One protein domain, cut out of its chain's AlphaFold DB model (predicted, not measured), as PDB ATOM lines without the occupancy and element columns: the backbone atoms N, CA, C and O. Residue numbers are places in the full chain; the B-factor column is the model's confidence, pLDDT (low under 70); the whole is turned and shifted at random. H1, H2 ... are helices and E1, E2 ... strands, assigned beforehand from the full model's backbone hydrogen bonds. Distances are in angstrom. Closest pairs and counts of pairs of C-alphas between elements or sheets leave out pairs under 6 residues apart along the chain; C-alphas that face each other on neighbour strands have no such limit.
ATOM      1  N   LYS A  23     -59.412 485.356   0.341       93.81
ATOM      2  CA  LYS A  23     -58.461 485.329  -0.777       93.81
ATOM      3  C   LYS A  23     -58.078 483.909  -1.180       93.81
ATOM      4  O   LYS A  23     -57.957 483.638  -2.370       93.81
ATOM      5  N   ASP A  24     -57.864 483.021  -0.216       94.50
ATOM      6  CA  ASP A  24     -57.511 481.632  -0.513       94.50
ATOM      7  C   ASP A  24     -58.735 480.823  -0.924       94.50
ATOM      8  O   ASP A  24     -58.648 480.018  -1.847       94.50
ATOM      9  N   PHE A  25     -59.892 481.106  -0.322       95.38
ATOM     10  CA  PHE A  25     -61.160 480.502  -0.716       95.38
ATOM     11  C   PHE A  25     -61.531 480.818  -2.169       95.38
ATOM     12  O   PHE A  25     -61.933 479.917  -2.901       95.38
ATOM     13  N   MET A  26     -61.313 482.055  -2.631       94.00
ATOM     14  CA  MET A  26     -61.610 482.446  -4.016       94.00
ATOM     15  C   MET A  26     -60.752 481.736  -5.072       94.00
ATOM     16  O   MET A  26     -61.111 481.749  -6.244       94.00
ATOM     17  N   LYS A  27     -59.643 481.098  -4.677       93.44
ATOM     18  CA  LYS A  27     -58.802 480.288  -5.576       93.44
ATOM     19  C   LYS A  27     -59.278 478.837  -5.685       93.44
ATOM     20  O   LYS A  27     -58.732 478.083  -6.485       93.44
ATOM     21  N   LEU A  28     -60.231 478.418  -4.850       94.25
ATOM     22  CA  LEU A  28     -60.728 477.048  -4.845       94.25
ATOM     23  C   LEU A  28     -61.725 476.835  -5.980       94.25
ATOM     24  O   LEU A  28     -62.707 477.566  -6.106       94.25
ATOM     25  N   ASP A  29     -61.510 475.753  -6.721       93.75
ATOM     26  CA  ASP A  29     -62.434 475.250  -7.738       93.75
ATOM     27  C   ASP A  29     -63.791 474.840  -7.140       93.75
ATOM     28  O   ASP A  29     -64.870 475.154  -7.640       93.75
ATOM     29  N   LYS A  30     -63.723 474.128  -6.011       96.56
ATOM     30  CA  LYS A  30     -64.855 473.699  -5.191       96.56
ATOM     31  C   LYS A  30     -64.444 473.761  -3.733       96.56
ATOM     32  O   LYS A  30     -63.285 473.534  -3.394       96.56
ATOM     33  N   GLY A  31     -65.407 473.995  -2.862       96.38
ATOM     34  CA  GLY A  31     -65.168 474.018  -1.427       96.38
ATOM     35  C   GLY A  31     -66.258 474.779  -0.710       96.38
ATOM     36  O   GLY A  31     -67.105 475.409  -1.340       96.38
ATOM     37  N   GLU A  32     -66.234 474.719   0.612       97.44
ATOM     38  CA  GLU A  32     -67.147 475.481   1.448       97.44
ATOM     39  C   GLU A  32     -66.432 476.037   2.675       97.44
ATOM     40  O   GLU A  32     -65.505 475.423   3.205       97.44
ATOM     41  N   ALA A  33     -66.832 477.231   3.097       97.19
ATOM     42  CA  ALA A  33     -66.279 477.903   4.262       97.19
ATOM     43  C   ALA A  33     -67.289 478.892   4.855       97.19
ATOM     44  O   ALA A  33     -68.244 479.310   4.200       97.19
ATOM     45  N   TYR A  34     -67.070 479.262   6.117       97.12
ATOM     46  CA  TYR A  34     -67.915 480.212   6.834       97.12
ATOM     47  C   TYR A  34     -67.260 481.591   6.909       97.12
ATOM     48  O   TYR A  34     -66.185 481.735   7.497       97.12
ATOM     49  N   PHE A  35     -67.964 482.613   6.427       97.44
ATOM     50  CA  PHE A  35     -67.515 484.009   6.439       97.44
ATOM     51  C   PHE A  35     -68.514 484.901   7.163       97.44
ATOM     52  O   PHE A  35     -69.713 484.612   7.188       97.44
ATOM     53  N   ASN A  36     -68.042 486.003   7.745       97.44
ATOM     54  CA  ASN A  36     -68.961 487.077   8.096       97.44
ATOM     55  C   ASN A  36     -69.599 487.587   6.809       97.44
ATOM     56  O   ASN A  36     -68.987 487.542   5.742       97.44
ATOM     57  N   CYS A  37     -70.841 488.035   6.905       98.00
ATOM     58  CA  CYS A  37     -71.598 488.375   5.720       98.00
ATOM     59  C   CYS A  37     -72.547 489.539   5.964       98.00
ATOM     60  O   CYS A  37     -73.052 489.747   7.071       98.00
ATOM     61  N   ALA A  38     -72.796 490.293   4.900       97.88
ATOM     62  CA  ALA A  38     -73.813 491.325   4.854       97.88
ATOM     63  C   ALA A  38     -74.618 491.208   3.558       97.88
ATOM     64  O   ALA A  38     -74.052 490.935   2.498       97.88
ATOM     65  N   TYR A  39     -75.924 491.450   3.654       95.44
ATOM     66  CA  TYR A  39     -76.841 491.482   2.518       95.44
ATOM     67  C   TYR A  39     -77.537 492.840   2.457       95.44
ATOM     68  O   TYR A  39     -78.121 493.290   3.447       95.44
ATOM     69  N   LYS A  40     -77.445 493.522   1.311       93.12
ATOM     70  CA  LYS A  40     -78.000 494.869   1.080       93.12
ATOM     71  C   LYS A  40     -77.636 495.855   2.204       93.12
ATOM     72  O   LYS A  40     -78.485 496.585   2.714       93.12
ATOM     73  N   GLY A  41     -76.370 495.827   2.629       90.12
ATOM     74  CA  GLY A  41     -75.819 496.689   3.683       90.12
ATOM     75  C   GLY A  41     -76.146 496.281   5.126       90.12
ATOM     76  O   GLY A  41     -75.703 496.960   6.050       90.12
ATOM     77  N   LYS A  42     -76.887 495.190   5.356       95.06
ATOM     78  CA  LYS A  42     -77.189 494.682   6.701       95.06
ATOM     79  C   LYS A  42     -76.277 493.512   7.052       95.06
ATOM     80  O   LYS A  42     -76.345 492.467   6.410       95.06
ATOM     81  N   THR A  43     -75.451 493.682   8.080       97.19
ATOM     82  CA  THR A  43     -74.595 492.616   8.619       97.19
ATOM     83  C   THR A  43     -75.437 491.538   9.291       97.19
ATOM     84  O   THR A  43     -76.316 491.843  10.100       97.19
ATOM     85  N   ALA A  44     -75.159 490.277   8.974       96.75
ATOM     86  CA  ALA A  44     -75.835 489.146   9.585       96.75
ATOM     87  C   ALA A  44     -75.297 488.865  10.999       96.75
ATOM     88  O   ALA A  44     -74.125 489.089  11.298       96.75
ATOM     89  N   SER A  45     -76.150 488.336  11.880       93.81
ATOM     90  CA  SER A  45     -75.786 488.028  13.275       93.81
ATOM     91  C   SER A  45     -74.893 486.791  13.428       93.81
ATOM     92  O   SER A  45     -74.311 486.572  14.489       93.81
ATOM     93  N   LYS A  46     -74.790 485.968  12.380       96.56
ATOM     94  CA  LYS A  46     -73.945 484.772  12.306       96.56
ATOM     95  C   LYS A  46     -73.251 484.724  10.950       96.56
ATOM     96  O   LYS A  46     -73.698 485.359   9.996       96.56
ATOM     97  N   LYS A  47     -72.182 483.934  10.868       96.50
ATOM     98  CA  LYS A  47     -71.484 483.675   9.608       96.50
ATOM     99  C   LYS A  47     -72.393 482.965   8.601       96.50
ATOM    100  O   LYS A  47     -73.180 482.100   8.984       96.50
ATOM    101  N   CYS A  48     -72.226 483.298   7.329       97.81
ATOM    102  CA  CYS A  48     -72.846 482.605   6.208       97.81
ATOM    103  C   CYS A  48     -71.965 481.442   5.757       97.81
ATOM    104  O   CYS A  48     -70.738 481.566   5.757       97.81
ATOM    105  N   LEU A  49     -72.586 480.342   5.330       97.69
ATOM    106  CA  LEU A  49     -71.884 479.274   4.622       97.69
ATOM    107  C   LEU A  49     -71.799 479.652   3.145       97.69
ATOM    108  O   LEU A  49     -72.825 479.865   2.499       97.69
ATOM    109  N   VAL A  50     -70.587 479.717   2.615       98.06
ATOM    110  CA  VAL A  50     -70.323 480.022   1.209       98.06
ATOM    111  C   VAL A  50     -69.730 478.788   0.561       98.06
ATOM    112  O   VAL A  50     -68.820 478.175   1.118       98.06
ATOM    113  N   LYS A  51     -70.244 478.418  -0.611       98.25
ATOM    114  CA  LYS A  51     -69.835 477.228  -1.350       98.25
ATOM    115  C   LYS A  51     -69.492 477.563  -2.795       98.25
ATOM    116  O   LYS A  51     -70.322 478.124  -3.507       98.25
ATOM    117  N   HIS A  52     -68.311 477.134  -3.230       97.94
ATOM    118  CA  HIS A  52     -67.935 477.033  -4.634       97.94
ATOM    119  C   HIS A  52     -68.311 475.658  -5.172       97.94
ATOM    120  O   HIS A  52     -68.060 474.615  -4.557       97.94
ATOM    121  N   SER A  53     -68.974 475.665  -6.317       97.75
ATOM    122  CA  SER A  53     -69.475 474.479  -6.989       97.75
ATOM    123  C   SER A  53     -69.699 474.781  -8.467       97.75
ATOM    124  O   SER A  53     -69.243 475.798  -8.978       97.75
ATOM    125  N   TYR A  54     -70.424 473.896  -9.142       97.19
ATOM    126  CA  TYR A  54     -70.744 474.022 -10.551       97.19
ATOM    127  C   TYR A  54     -72.223 473.786 -10.782       97.19
ATOM    128  O   TYR A  54     -72.861 473.011 -10.063       97.19
ATOM    129  N   VAL A  55     -72.747 474.410 -11.826       95.94
ATOM    130  CA  VAL A  55     -74.102 474.178 -12.309       95.94
ATOM    131  C   VAL A  55     -74.093 473.975 -13.815       95.94
ATOM    132  O   VAL A  55     -73.283 474.562 -14.528       95.94
ATOM    133  N   LYS A  56     -74.992 473.125 -14.311       95.81
ATOM    134  CA  LYS A  56     -75.171 472.961 -15.751       95.81
ATOM    135  C   LYS A  56     -75.831 474.198 -16.344       95.81
ATOM    136  O   LYS A  56     -76.816 474.693 -15.799       95.81
ATOM    137  N   SER A  57     -75.345 474.647 -17.495       93.81
ATOM    138  CA  SER A  57     -75.929 475.764 -18.248       93.81
ATOM    139  C   SER A  57     -77.411 475.549 -18.594       93.81
ATOM    140  O   SER A  57     -78.173 476.507 -18.661       93.81
ATOM    141  N   ASN A  58     -77.879 474.301 -18.718       93.31
ATOM    142  CA  ASN A  58     -79.302 473.992 -18.915       93.31
ATOM    143  C   ASN A  58     -80.211 474.279 -17.702       93.31
ATOM    144  O   ASN A  58     -81.430 474.188 -17.844       93.31
ATOM    145  N   THR A  59     -79.658 474.657 -16.544       91.06
ATOM    146  CA  THR A  59     -80.443 475.040 -15.360       91.06
ATOM    147  C   THR A  59     -81.253 476.320 -15.576       91.06
ATOM    148  O   THR A  59     -82.181 476.580 -14.813       91.06
ATOM    149  N   HIS A  60     -80.881 477.139 -16.566       90.94
ATOM    150  CA  HIS A  60     -81.543 478.396 -16.889       90.94
ATOM    151  C   HIS A  60     -81.628 478.572 -18.415       90.94
ATOM    152  O   HIS A  60     -80.610 478.408 -19.090       90.94
ATOM    153  N   PRO A  61     -82.788 478.948 -18.990       89.19
ATOM    154  CA  PRO A  61     -82.958 479.043 -20.445       89.19
ATOM    155  C   PRO A  61     -81.938 479.953 -21.134       89.19
ATOM    156  O   PRO A  61     -81.393 479.593 -22.174       89.19
ATOM    157  N   VAL A  62     -81.630 481.101 -20.530       88.81
ATOM    158  CA  VAL A  62     -80.676 482.054 -21.112       88.81
ATOM    159  C   VAL A  62     -79.232 481.541 -21.019       88.81
ATOM    160  O   VAL A  62     -78.485 481.666 -21.981       88.81
ATOM    161  N   LEU A  63     -78.844 480.865 -19.928       92.25
ATOM    162  CA  LEU A  63     -77.516 480.237 -19.846       92.25
ATOM    163  C   LEU A  63     -77.382 479.116 -20.881       92.25
ATOM    164  O   LEU A  63     -76.335 478.978 -21.505       92.25
ATOM    165  N   LYS A  64     -78.458 478.353 -21.111       93.19
ATOM    166  CA  LYS A  64     -78.511 477.338 -22.166       93.19
ATOM    167  C   LYS A  64     -78.308 477.945 -23.554       93.19
ATOM    168  O   LYS A  64     -77.660 477.337 -24.399       93.19
ATOM    169  N   GLN A  65     -78.890 479.116 -23.796       91.62
ATOM    170  CA  GLN A  65     -78.769 479.821 -25.068       91.62
ATOM    171  C   GLN A  65     -77.350 480.361 -25.294       91.62
ATOM    172  O   GLN A  65     -76.847 480.248 -26.406       91.62
ATOM    173  N   ILE A  66     -76.709 480.909 -24.257       90.50
ATOM    174  CA  ILE A  66     -75.364 481.500 -24.347       90.50
ATOM    175  C   ILE A  66     -74.278 480.412 -24.407       90.50
ATOM    176  O   ILE A  66     -73.390 480.477 -25.251       90.50
ATOM    177  N   TYR A  67     -74.359 479.397 -23.540       93.12
ATOM    178  CA  TYR A  67     -73.285 478.415 -23.321       93.12
ATOM    179  C   TYR A  67     -73.610 476.997 -23.831       93.12
ATOM    180  O   TYR A  67     -72.819 476.073 -23.663       93.12
ATOM    181  N   GLY A  68     -74.784 476.769 -24.427       93.12
ATOM    182  CA  GLY A  68     -75.238 475.432 -24.827       93.12
ATOM    183  C   GLY A  68     -75.814 474.616 -23.661       93.12
ATOM    184  O   GLY A  68     -76.092 475.140 -22.590       93.12
ATOM    185  N   SER A  69     -76.052 473.312 -23.845       89.19
ATOM    186  CA  SER A  69     -76.849 472.514 -22.880       89.19
ATOM    187  C   SER A  69     -76.057 471.795 -21.784       89.19
ATOM    188  O   SER A  69     -76.659 471.364 -20.803       89.19
ATOM    189  N   ASN A  70     -74.745 471.625 -21.950       91.50
ATOM    190  CA  ASN A  70     -73.960 470.703 -21.121       91.50
ATOM    191  C   ASN A  70     -72.760 471.350 -20.425       91.50
ATOM    192  O   ASN A  70     -72.029 470.637 -19.728       91.50
ATOM    193  N   GLU A  71     -72.586 472.660 -20.575       95.69
ATOM    194  CA  GLU A  71     -71.455 473.385 -20.004       95.69
ATOM    195  C   GLU A  71     -71.558 473.442 -18.475       95.69
ATOM    196  O   GLU A  71     -72.660 473.533 -17.921       95.69
ATOM    197  N   ASN A  72     -70.419 473.338 -17.788       95.94
ATOM    198  CA  ASN A  72     -70.346 473.441 -16.331       95.94
ATOM    199  C   ASN A  72     -69.906 474.856 -15.960       95.94
ATOM    200  O   ASN A  72     -68.734 475.194 -16.071       95.94
ATOM    201  N   LEU A  73     -70.835 475.658 -15.455       95.94
ATOM    202  CA  LEU A  73     -70.558 477.035 -15.065       95.94
ATOM    203  C   LEU A  73     -70.227 477.113 -13.568       95.94
ATOM    204  O   LEU A  73     -70.928 476.470 -12.772       95.94
ATOM    205  N   PRO A  74     -69.203 477.889 -13.161       96.50
ATOM    206  CA  PRO A  74     -68.907 478.122 -11.755       96.50
ATOM    207  C   PRO A  74     -70.111 478.728 -11.031       96.50
ATOM    208  O   PRO A  74     -70.771 479.639 -11.530       96.50
ATOM    209  N   LEU A  75     -70.398 478.219  -9.837       97.31
ATOM    210  CA  LEU A  75     -71.530 478.627  -9.016       97.31
ATOM    211  C   LEU A  75     -71.061 478.914  -7.593       97.31
ATOM    212  O   LEU A  75     -70.612 478.007  -6.884       97.31
ATOM    213  N   MET A  76     -71.288 480.147  -7.148       97.75
ATOM    214  CA  MET A  76     -71.205 480.523  -5.746       97.75
ATOM    215  C   MET A  76     -72.592 480.434  -5.108       97.75
ATOM    216  O   MET A  76     -73.544 481.081  -5.543       97.75
ATOM    217  N   THR A  77     -72.710 479.628  -4.058       98.00
ATOM    218  CA  THR A  77     -73.923 479.532  -3.238       98.00
ATOM    219  C   THR A  77     -73.648 480.119  -1.864       98.00
ATOM    220  O   THR A  77     -72.672 479.740  -1.221       98.00
ATOM    221  N   ILE A  78     -74.512 481.019  -1.408       97.69
ATOM    222  CA  ILE A  78     -74.457 481.626  -0.079       97.69
ATOM    223  C   ILE A  78     -75.697 481.171   0.676       97.69
ATOM    224  O   ILE A  78     -76.810 481.489   0.267       97.69
ATOM    225  N   LYS A  79     -75.506 480.431   1.768       97.25
ATOM    226  CA  LYS A  79     -76.574 480.096   2.708       97.25
ATOM    227  C   LYS A  79     -76.541 481.087   3.868       97.25
ATOM    228  O   LYS A  79     -75.566 481.139   4.627       97.25
ATOM    229  N   TRP A  80     -77.607 481.868   3.976       96.31
ATOM    230  CA  TRP A  80     -77.783 482.908   4.980       96.31
ATOM    231  C   TRP A  80     -78.166 482.303   6.345       96.31
ATOM    232  O   TRP A  80     -78.650 481.166   6.412       96.31
ATOM    233  N   PRO A  81     -77.959 483.020   7.467       94.56
ATOM    234  CA  PRO A  81     -78.278 482.498   8.799       94.56
ATOM    235  C   PRO A  81     -79.759 482.210   9.062       94.56
ATOM    236  O   PRO A  81     -80.071 481.469   9.993       94.56
ATOM    237  N   ASP A  82     -80.658 482.793   8.273       92.94
ATOM    238  CA  ASP A  82     -82.104 482.537   8.285       92.94
ATOM    239  C   ASP A  82     -82.510 481.336   7.406       92.94
ATOM    240  O   ASP A  82     -83.696 481.069   7.242       92.94
ATOM    241  N   ASN A  83     -81.528 480.573   6.905       89.00
ATOM    242  CA  ASN A  83     -81.660 479.472   5.948       89.00
ATOM    243  C   ASN A  83     -82.100 479.872   4.534       89.00
ATOM    244  O   ASN A  83     -82.249 478.972   3.702       89.00
ATOM    245  N   ASP A  84     -82.236 481.164   4.225       93.94
ATOM    246  CA  ASP A  84     -82.378 481.593   2.837       93.94
ATOM    247  C   ASP A  84     -81.086 481.295   2.056       93.94
ATOM    248  O   ASP A  84     -80.005 481.093   2.627       93.94
ATOM    249  N   THR A  85     -81.178 481.227   0.732       94.94
ATOM    250  CA  THR A  85     -80.046 480.909  -0.137       94.94
ATOM    251  C   THR A  85     -79.991 481.855  -1.324       94.94
ATOM    252  O   THR A  85     -80.989 482.115  -1.981       94.94
ATOM    253  N   SER A  86     -78.795 482.340  -1.649       95.62
ATOM    254  CA  SER A  86     -78.530 483.059  -2.895       95.62
ATOM    255  C   SER A  86     -77.532 482.291  -3.750       95.62
ATOM    256  O   SER A  86     -76.547 481.750  -3.243       95.62
ATOM    257  N   ARG A  87     -77.795 482.226  -5.057       96.94
ATOM    258  CA  ARG A  87     -77.022 481.433  -6.017       96.94
ATOM    259  C   ARG A  87     -76.579 482.311  -7.175       96.94
ATOM    260  O   ARG A  87     -77.401 482.712  -7.994       96.94
ATOM    261  N   TYR A  88     -75.277 482.569  -7.236       96.94
ATOM    262  CA  TYR A  88     -74.649 483.405  -8.251       96.94
ATOM    263  C   TYR A  88     -73.815 482.544  -9.193       96.94
ATOM    264  O   TYR A  88     -72.800 481.973  -8.789       96.94
ATOM    265  N   VAL A  89     -74.259 482.425 -10.441       96.62
ATOM    266  CA  VAL A  89     -73.482 481.777 -11.500       96.62
ATOM    267  C   VAL A  89     -72.497 482.785 -12.079       96.62
ATOM    268  O   VAL A  89     -72.885 483.916 -12.371       96.62
ATOM    269  N   SER A  90     -71.237 482.386 -12.229       94.00
ATOM    270  CA  SER A  90     -70.250 483.207 -12.926       94.00
ATOM    271  C   SER A  90     -70.562 483.222 -14.413       94.00
ATOM    272  O   SER A  90     -70.758 482.170 -15.026       94.00
ATOM    273  N   MET A  91     -70.585 484.421 -14.970       90.56
ATOM    274  CA  MET A  91     -70.629 484.672 -16.403       90.56
ATOM    275  C   MET A  91     -69.237 485.152 -16.843       90.56
ATOM    276  O   MET A  91     -68.229 484.748 -16.251       90.56
ATOM    277  N   ASP A  92     -69.151 485.944 -17.903       84.38
ATOM    278  CA  ASP A  92     -67.910 486.552 -18.370       84.38
ATOM    279  C   ASP A  92     -67.533 487.794 -17.550       84.38
ATOM    280  O   ASP A  92     -68.348 488.366 -16.838       84.38
ATOM    281  N   SER A  93     -66.261 488.197 -17.613       86.12
ATOM    282  CA  SER A  93     -65.786 489.503 -17.118       86.12
ATOM    283  C   SER A  93     -66.224 489.889 -15.692       86.12
ATOM    284  O   SER A  93     -66.498 491.055 -15.422       86.12
ATOM    285  N   PHE A  94     -66.255 488.922 -14.763       91.44
ATOM    286  CA  PHE A  94     -66.710 489.088 -13.368       91.44
ATOM    287  C   PHE A  94     -68.214 489.363 -13.187       91.44
ATOM    288  O   PHE A  94     -68.657 489.636 -12.065       91.44
ATOM    289  N   GLU A  95     -69.009 489.254 -14.247       92.88
ATOM    290  CA  GLU A  95     -70.461 489.319 -14.179       92.88
ATOM    291  C   GLU A  95     -71.044 488.066 -13.527       92.88
ATOM    292  O   GLU A  95     -70.534 486.947 -13.649       92.88
ATOM    293  N   LEU A  96     -72.148 488.269 -12.815       95.19
ATOM    294  CA  LEU A  96     -72.861 487.237 -12.093       95.19
ATOM    295  C   LEU A  96     -74.338 487.231 -12.492       95.19
ATOM    296  O   LEU A  96     -75.023 488.257 -12.493       95.19
ATOM    297  N   GLY A  97     -74.858 486.034 -12.742       93.81
ATOM    298  CA  GLY A  97     -76.292 485.783 -12.830       93.81
ATOM    299  C   GLY A  97     -76.846 485.297 -11.497       93.81
ATOM    300  O   GLY A  97     -76.271 484.396 -10.888       93.81
ATOM    301  N   ASN A  98     -77.973 485.839 -11.042       92.56
ATOM    302  CA  ASN A  98     -78.672 485.341  -9.861       92.56
ATOM    303  C   ASN A  98     -79.743 484.325 -10.278       92.56
ATOM    304  O   ASN A  98     -80.744 484.665 -10.909       92.56
ATOM    305  N   LEU A  99     -79.538 483.058  -9.914       92.06
ATOM    306  CA  LEU A  99     -80.437 481.970 -10.302       92.06
ATOM    307  C   LEU A  99     -81.768 481.977  -9.537       92.06
ATOM    308  O   LEU A  99     -82.738 481.408 -10.034       92.06
ATOM    309  N   GLU A 100     -81.831 482.627  -8.374       85.81
ATOM    310  CA  GLU A 100     -83.050 482.703  -7.559       85.81
ATOM    311  C   GLU A 100     -84.007 483.772  -8.089       85.81
ATOM    312  O   GLU A 100     -85.203 483.525  -8.243       85.81
ATOM    313  N   THR A 101     -83.478 484.948  -8.447       83.88
ATOM    314  CA  THR A 101     -84.279 486.008  -9.085       83.88
ATOM    315  C   THR A 101     -84.446 485.801 -10.589       83.88
ATOM    316  O   THR A 101     -85.275 486.468 -11.202       83.88
ATOM    317  N   LYS A 102     -83.704 484.852 -11.184       81.62
ATOM    318  CA  LYS A 102     -83.624 484.604 -12.638       81.62
ATOM    319  C   LYS A 102     -83.127 485.817 -13.432       81.62
ATOM    320  O   LYS A 102     -83.350 485.915 -14.637       81.62
ATOM    321  N   GLU A 103     -82.440 486.733 -12.761       82.69
ATOM    322  CA  GLU A 103     -81.818 487.902 -13.372       82.69
ATOM    323  C   GLU A 103     -80.385 487.546 -13.774       82.69
ATOM    324  O   GLU A 103     -79.546 487.232 -12.928       82.69
ATOM    325  N   LEU A 104     -80.093 487.601 -15.074       81.12
ATOM    326  CA  LEU A 104     -78.733 487.470 -15.598       81.12
ATOM    327  C   LEU A 104     -78.205 488.857 -15.977       81.12
ATOM    328  O   LEU A 104     -78.925 489.614 -16.622       81.12
ATOM    329  N   GLY A 105     -76.976 489.188 -15.564       73.25
ATOM    330  CA  GLY A 105     -76.343 490.478 -15.882       73.25
ATOM    331  C   GLY A 105     -76.742 491.656 -14.976       73.25
ATOM    332  O   GLY A 105     -76.641 492.809 -15.378       73.25
ATOM    333  N   GLY A 106     -77.215 491.397 -13.753       86.75
ATOM    334  CA  GLY A 106     -77.584 492.439 -12.774       86.75
ATOM    335  C   GLY A 106     -76.591 492.609 -11.622       86.75
ATOM    336  O   GLY A 106     -76.755 493.499 -10.780       86.75
ATOM    337  N   PHE A 107     -75.579 491.745 -11.563       94.75
ATOM    338  CA  PHE A 107     -74.631 491.665 -10.465       94.75
ATOM    339  C   PHE A 107     -73.217 491.444 -10.991       94.75
ATOM    340  O   PHE A 107     -73.033 490.803 -12.022       94.75
ATOM    341  N   SER A 108     -72.218 491.930 -10.268       95.44
ATOM    342  CA  SER A 108     -70.813 491.716 -10.608       95.44
ATOM    343  C   SER A 108     -69.964 491.605  -9.354       95.44
ATOM    344  O   SER A 108     -70.305 492.155  -8.304       95.44
ATOM    345  N   LEU A 109     -68.857 490.873  -9.441       95.69
ATOM    346  CA  LEU A 109     -67.837 490.941  -8.405       95.69
ATOM    347  C   LEU A 109     -67.128 492.292  -8.495       95.69
ATOM    348  O   LEU A 109     -66.787 492.745  -9.587       95.69
ATOM    349  N   ARG A 110     -66.884 492.929  -7.348       95.19
ATOM    350  CA  ARG A 110     -66.157 494.196  -7.317       95.19
ATOM    351  C   ARG A 110     -64.715 493.992  -7.761       95.19
ATOM    352  O   ARG A 110     -64.004 493.124  -7.246       95.19
ATOM    353  N   THR A 111     -64.280 494.844  -8.676       93.25
ATOM    354  CA  THR A 111     -62.936 494.826  -9.240       93.25
ATOM    355  C   THR A 111     -62.186 496.127  -8.967       93.25
ATOM    356  O   THR A 111     -62.758 497.136  -8.553       93.25
ATOM    357  N   THR A 112     -60.876 496.089  -9.181       91.12
ATOM    358  CA  THR A 112     -59.962 497.229  -9.131       91.12
ATOM    359  C   THR A 112     -59.003 497.172 -10.320       91.12
ATOM    360  O   THR A 112     -58.666 496.087 -10.797       91.12
ATOM    361  N   GLU A 113     -58.546 498.335 -10.785       86.44
ATOM    362  CA  GLU A 113     -57.556 498.481 -11.866       86.44
ATOM    363  C   GLU A 113     -56.104 498.328 -11.374       86.44
ATOM    364  O   GLU A 113     -55.152 498.512 -12.124       86.44
ATOM    365  N   GLN A 114     -55.900 498.012 -10.095       80.56
ATOM    366  CA  GLN A 114     -54.568 497.968  -9.479       80.56
ATOM    367  C   GLN A 114     -53.736 496.723  -9.848       80.56
ATOM    368  O   GLN A 114     -52.699 496.481  -9.227       80.56
ATOM    369  N   CYS A 115     -54.157 495.924 -10.830       77.56
ATOM    370  CA  CYS A 115     -53.460 494.708 -11.239       77.56
ATOM    371  C   CYS A 115     -52.702 494.873 -12.563       77.56
ATOM    372  O   CYS A 115     -53.123 495.584 -13.469       77.56
ATOM    373  N   LEU A 116     -51.567 494.171 -12.675       69.12
ATOM    374  CA  LEU A 116     -50.626 494.277 -13.801       69.12
ATOM    375  C   LEU A 116     -51.238 493.922 -15.171       69.12
ATOM    376  O   LEU A 116     -50.722 494.365 -16.191       69.12
ATOM    377  N   GLU A 117     -52.325 493.150 -15.193       70.62
ATOM    378  CA  GLU A 117     -53.004 492.674 -16.411       70.62
ATOM    379  C   GLU A 117     -54.390 493.320 -16.610       70.62
ATOM    380  O   GLU A 117     -55.219 492.818 -17.368       70.62
ATOM    381  N   GLY A 118     -54.658 494.442 -15.932       79.62
ATOM    382  CA  GLY A 118     -55.931 495.159 -15.991       79.62
ATOM    383  C   GLY A 118     -56.784 494.938 -14.743       79.62
ATOM    384  O   GLY A 118     -56.319 495.119 -13.618       79.62
ATOM    385  N   TRP A 119     -58.054 494.582 -14.937       82.81
ATOM    386  CA  TRP A 119     -59.023 494.450 -13.848       82.81
ATOM    387  C   TRP A 119     -58.855 493.138 -13.081       82.81
ATOM    388  O   TRP A 119     -58.797 492.058 -13.665       82.81
ATOM    389  N   CYS A 120     -58.854 493.220 -11.755       88.38
ATOM    390  CA  CYS A 120     -58.842 492.057 -10.870       88.38
ATOM    391  C   CYS A 120     -59.810 492.241  -9.706       88.38
ATOM    392  O   CYS A 120     -60.258 493.352  -9.436       88.38
ATOM    393  N   LEU A 121     -60.124 491.156  -8.995       92.19
ATOM    394  CA  LEU A 121     -60.992 491.212  -7.817       92.19
ATOM    395  C   LEU A 121     -60.403 492.113  -6.726       92.19
ATOM    396  O   LEU A 121     -59.287 491.881  -6.253       92.19
ATOM    397  N   ASP A 122     -61.189 493.086  -6.267       93.88
ATOM    398  CA  ASP A 122     -60.867 493.853  -5.069       93.88
ATOM    399  C   ASP A 122     -61.302 493.062  -3.831       93.88
ATOM    400  O   ASP A 122     -62.478 493.019  -3.473       93.88
ATOM    401  N   LEU A 123     -60.329 492.431  -3.174       94.06
ATOM    402  CA  LEU A 123     -60.544 491.673  -1.939       94.06
ATOM    403  C   LEU A 123     -60.105 492.439  -0.682       94.06
ATOM    404  O   LEU A 123     -60.083 491.860   0.406       94.06
ATOM    405  N   SER A 124     -59.755 493.726  -0.798       92.62
ATOM    406  CA  SER A 124     -59.237 494.538   0.317       92.62
ATOM    407  C   SER A 124     -60.217 494.654   1.489       92.62
ATOM    408  O   SER A 124     -59.809 494.845   2.635       92.62
ATOM    409  N   ARG A 125     -61.518 494.504   1.212       93.88
ATOM    410  CA  ARG A 125     -62.617 494.583   2.187       93.88
ATOM    411  C   ARG A 125     -63.460 493.306   2.248       93.88
ATOM    412  O   ARG A 125     -64.584 493.347   2.751       93.88
ATOM    413  N   GLY A 126     -62.928 492.196   1.743       95.75
ATOM    414  CA  GLY A 126     -63.680 490.966   1.518       95.75
ATOM    415  C   GLY A 126     -64.137 490.807   0.068       95.75
ATOM    416  O   GLY A 126     -63.843 491.649  -0.775       95.75
ATOM    417  N   LEU A 127     -64.866 489.728  -0.223       97.38
ATOM    418  CA  LEU A 127     -65.515 489.543  -1.521       97.38
ATOM    419  C   LEU A 127     -66.792 490.381  -1.557       97.38
ATOM    420  O   LEU A 127     -67.661 490.210  -0.700       97.38
ATOM    421  N   ILE A 128     -66.913 491.261  -2.547       97.88
ATOM    422  CA  ILE A 128     -68.081 492.125  -2.716       97.88
ATOM    423  C   ILE A 128     -68.783 491.786  -4.027       97.88
ATOM    424  O   ILE A 128     -68.137 491.704  -5.069       97.88
ATOM    425  N   ILE A 129     -70.103 491.609  -3.956       97.31
ATOM    426  CA  ILE A 129     -70.984 491.582  -5.123       97.31
ATOM    427  C   ILE A 129     -71.728 492.909  -5.163       97.31
ATOM    428  O   ILE A 129     -72.431 493.258  -4.209       97.31
ATOM    429  N   ASP A 130     -71.604 493.619  -6.271       96.44
ATOM    430  CA  ASP A 130     -72.344 494.838  -6.557       96.44
ATOM    431  C   ASP A 130     -73.599 494.534  -7.363       96.44
ATOM    432  O   ASP A 130     -73.645 493.585  -8.141       96.44
ATOM    433  N   ASN A 131     -74.642 495.336  -7.163       94.25
ATOM    434  CA  ASN A 131     -75.793 495.358  -8.052       94.25
ATOM    435  C   ASN A 131     -75.554 496.429  -9.124       94.25
ATOM    436  O   ASN A 131     -75.531 497.622  -8.812       94.25
ATOM    437  N   ALA A 132     -75.406 496.002 -10.376       86.06
ATOM    438  CA  ALA A 132     -75.024 496.861 -11.495       86.06
ATOM    439  C   ALA A 132     -76.042 497.984 -11.746       86.06
ATOM    440  O   ALA A 132     -75.661 499.118 -12.022       86.06
ATOM    441  N   SER A 133     -77.338 497.706 -11.574       85.81
ATOM    442  CA  SER A 133     -78.403 498.692 -11.796       85.81
ATOM    443  C   SER A 133     -78.395 499.838 -10.783       85.81
ATOM    444  O   SER A 133     -78.809 500.948 -11.102       85.81
ATOM    445  N   THR A 134     -77.960 499.579  -9.548       89.12
ATOM    446  CA  THR A 134     -77.965 500.580  -8.467       89.12
ATOM    447  C   THR A 134     -76.580 501.119  -8.125       89.12
ATOM    448  O   THR A 134     -76.490 502.111  -7.403       89.12
ATOM    449  N   GLY A 135     -75.512 500.462  -8.587       87.19
ATOM    450  CA  GLY A 135     -74.129 500.755  -8.203       87.19
ATOM    451  C   GLY A 135     -73.845 500.530  -6.713       87.19
ATOM    452  O   GLY A 135     -72.870 501.056  -6.182       87.19
ATOM    453  N   LYS A 136     -74.724 499.810  -6.005       93.38
ATOM    454  CA  LYS A 136     -74.618 499.584  -4.560       93.38
ATOM    455  C   LYS A 136     -74.129 498.178  -4.262       93.38
ATOM    456  O   LYS A 136     -74.498 497.219  -4.939       93.38
ATOM    457  N   GLU A 137     -73.407 498.074  -3.152       96.31
ATOM    458  CA  GLU A 137     -73.036 496.792  -2.567       96.31
ATOM    459  C   GLU A 137     -74.290 495.972  -2.250       96.31
ATOM    460  O   GLU A 137     -75.164 496.381  -1.478       96.31
ATOM    461  N   HIS A 138     -74.361 494.795  -2.858       96.06
ATOM    462  CA  HIS A 138     -75.447 493.847  -2.686       96.06
ATOM    463  C   HIS A 138     -75.085 492.769  -1.663       96.06
ATOM    464  O   HIS A 138     -75.894 492.464  -0.786       96.06
ATOM    465  N   VAL A 139     -73.861 492.242  -1.736       97.50
ATOM    466  CA  VAL A 139     -73.314 491.251  -0.801       97.50
ATOM    467  C   VAL A 139     -71.887 491.635  -0.425       97.50
ATOM    468  O   VAL A 139     -71.127 492.089  -1.278       97.50
ATOM    469  N   ARG A 140     -71.503 491.376   0.827       98.25
ATOM    470  CA  ARG A 140     -70.098 491.345   1.260       98.25
ATOM    471  C   ARG A 140     -69.819 490.101   2.097       98.25
ATOM    472  O   ARG A 140     -70.641 489.770   2.951       98.25
ATOM    473  N   LEU A 141     -68.663 489.466   1.888       98.06
ATOM    474  CA  LEU A 141     -68.163 488.299   2.631       98.06
ATOM    475  C   LEU A 141     -66.730 488.548   3.140       98.06
ATOM    476  O   LEU A 141     -65.880 488.921   2.331       98.06
ATOM    477  N   TRP A 142     -66.443 488.346   4.436       96.12
ATOM    478  CA  TRP A 142     -65.108 488.580   5.028       96.12
ATOM    479  C   TRP A 142     -64.773 487.732   6.263       96.12
ATOM    480  O   TRP A 142     -65.688 487.328   7.025       96.12
TER     481      TRP A 142
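This is residues 23 to 142 of the 142 residues of an uncharacterized protein of Psychrobacter sp. C 20.9 (UniProt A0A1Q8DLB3). One long antiparallel sheet is folded back on itself and curled like part of a barrel, with E1, E3, E4, E5 and E6 as one leaf, E10, E11 and E2 as the other, and E7 as the hinge; its two edges come together at one corner, where E1 turns into E2. The short helix H1, which follows E3 and comes before E4 in the chain, lies at one end of the body, beyond the end of E3 and the start of E4, and the small hairpin of E8 and E9 reaches away from the body on another side. The printed part has 120 residues with one named helix and 11 named strands, in the order E1, E2, E3, H1, E4, E5, E6, E7, E8, E9, E10, E11, and its class is mostly strand. The large sheet runs E1, E3, E4, E5, E6, E7, E10, E11, E2, and both it and the sheet of E8 and E9 are antiparallel throughout. The whole is compact, with a radius of gyration of the C-alphas of 14.1 A and spans of 39 by 38 by 29 A.

E1, residues 31 to 35, is an edge strand beside E3, residues 48 to 56; N 33 and O 50 are 3.0 A apart, within hydrogen-bond range. E1 runs on into E2, residues 37 to 39, across a break of 1 residue at 81 degrees. E2, the other edge strand, is the antiparallel neighbour of E11, residues 136 to 141, with N 38 and O 140 at 3.0 A. Near this corner the closest C-alphas of E1 and E11, those of Phe 35 and Leu 141, are 5.8 A apart. E3 bends by 55 degrees at residue 52 and is antiparallel to E4, residues 72 to 79, at 157 degrees, with N 51 and O 77 at 2.8 A. Between them in the chain, H1, residues 61 to 67, is on the sheet with 10 pairs of C-alphas within 10 A, and every O i to N i+4 pair in it is within hydrogen-bond range. E4, E5, residues 85 to 90, E6, residues 95 to 98, and E7, residues 103 to 109, form a meander, each strand the antiparallel neighbour of the one before. In its three hairpins N 78 and O 86 are 2.8 A apart, N 89 and O 97 2.9 A, and N 96 and O 107 2.8 A. E7 runs on into E8, residues 111 to 115, at 37 degrees, and E8 forms a hairpin with E9, residues 118 to 121, with N 112 and O 120 at 2.8 A. E10, residues 127 to 131, is the antiparallel neighbour of E7, with N 130 and O 108 at 2.8 A, and forms a hairpin with E11, with N 129 and O 139 at 2.9 A. The two leaves of the folded sheet face each other with 25 pairs of C-alphas within 11 A. E4 and E10 are apart, for instance, and E3 and E11 only just, 8.2 A at the closest.

E1 begins at C-alpha 31, (-65.168, 474.018, -1.427), and is 12.9 A long. E2 has 3 residues. E3, the longest strand by residues, measures 24.1 A, H1 10.1 A and E4 21.1 A. C-alpha 61, where H1 begins, is at (-82.958, 479.043, -20.445). E5 is 16.3 A long, E6 10.1 A and E7 15.1 A. E8 and E9 are short, with 5 and 4 residues. E10 is 13.5 A long and E11 14.9 A, ending at C-alpha 141, (-68.163, 488.299, 2.631).

The two C-alphas farthest apart are those of Asp 82 and Leu 116, 40.2 A. The printed part has no cut and ends at Trp 142, the chain's last residue. No link is long; the link E2 to E3, 8 residues, is short, and the others are tight. The mean pLDDT of the printed part is 92.7, and one printed residue, Leu 116, is under 70.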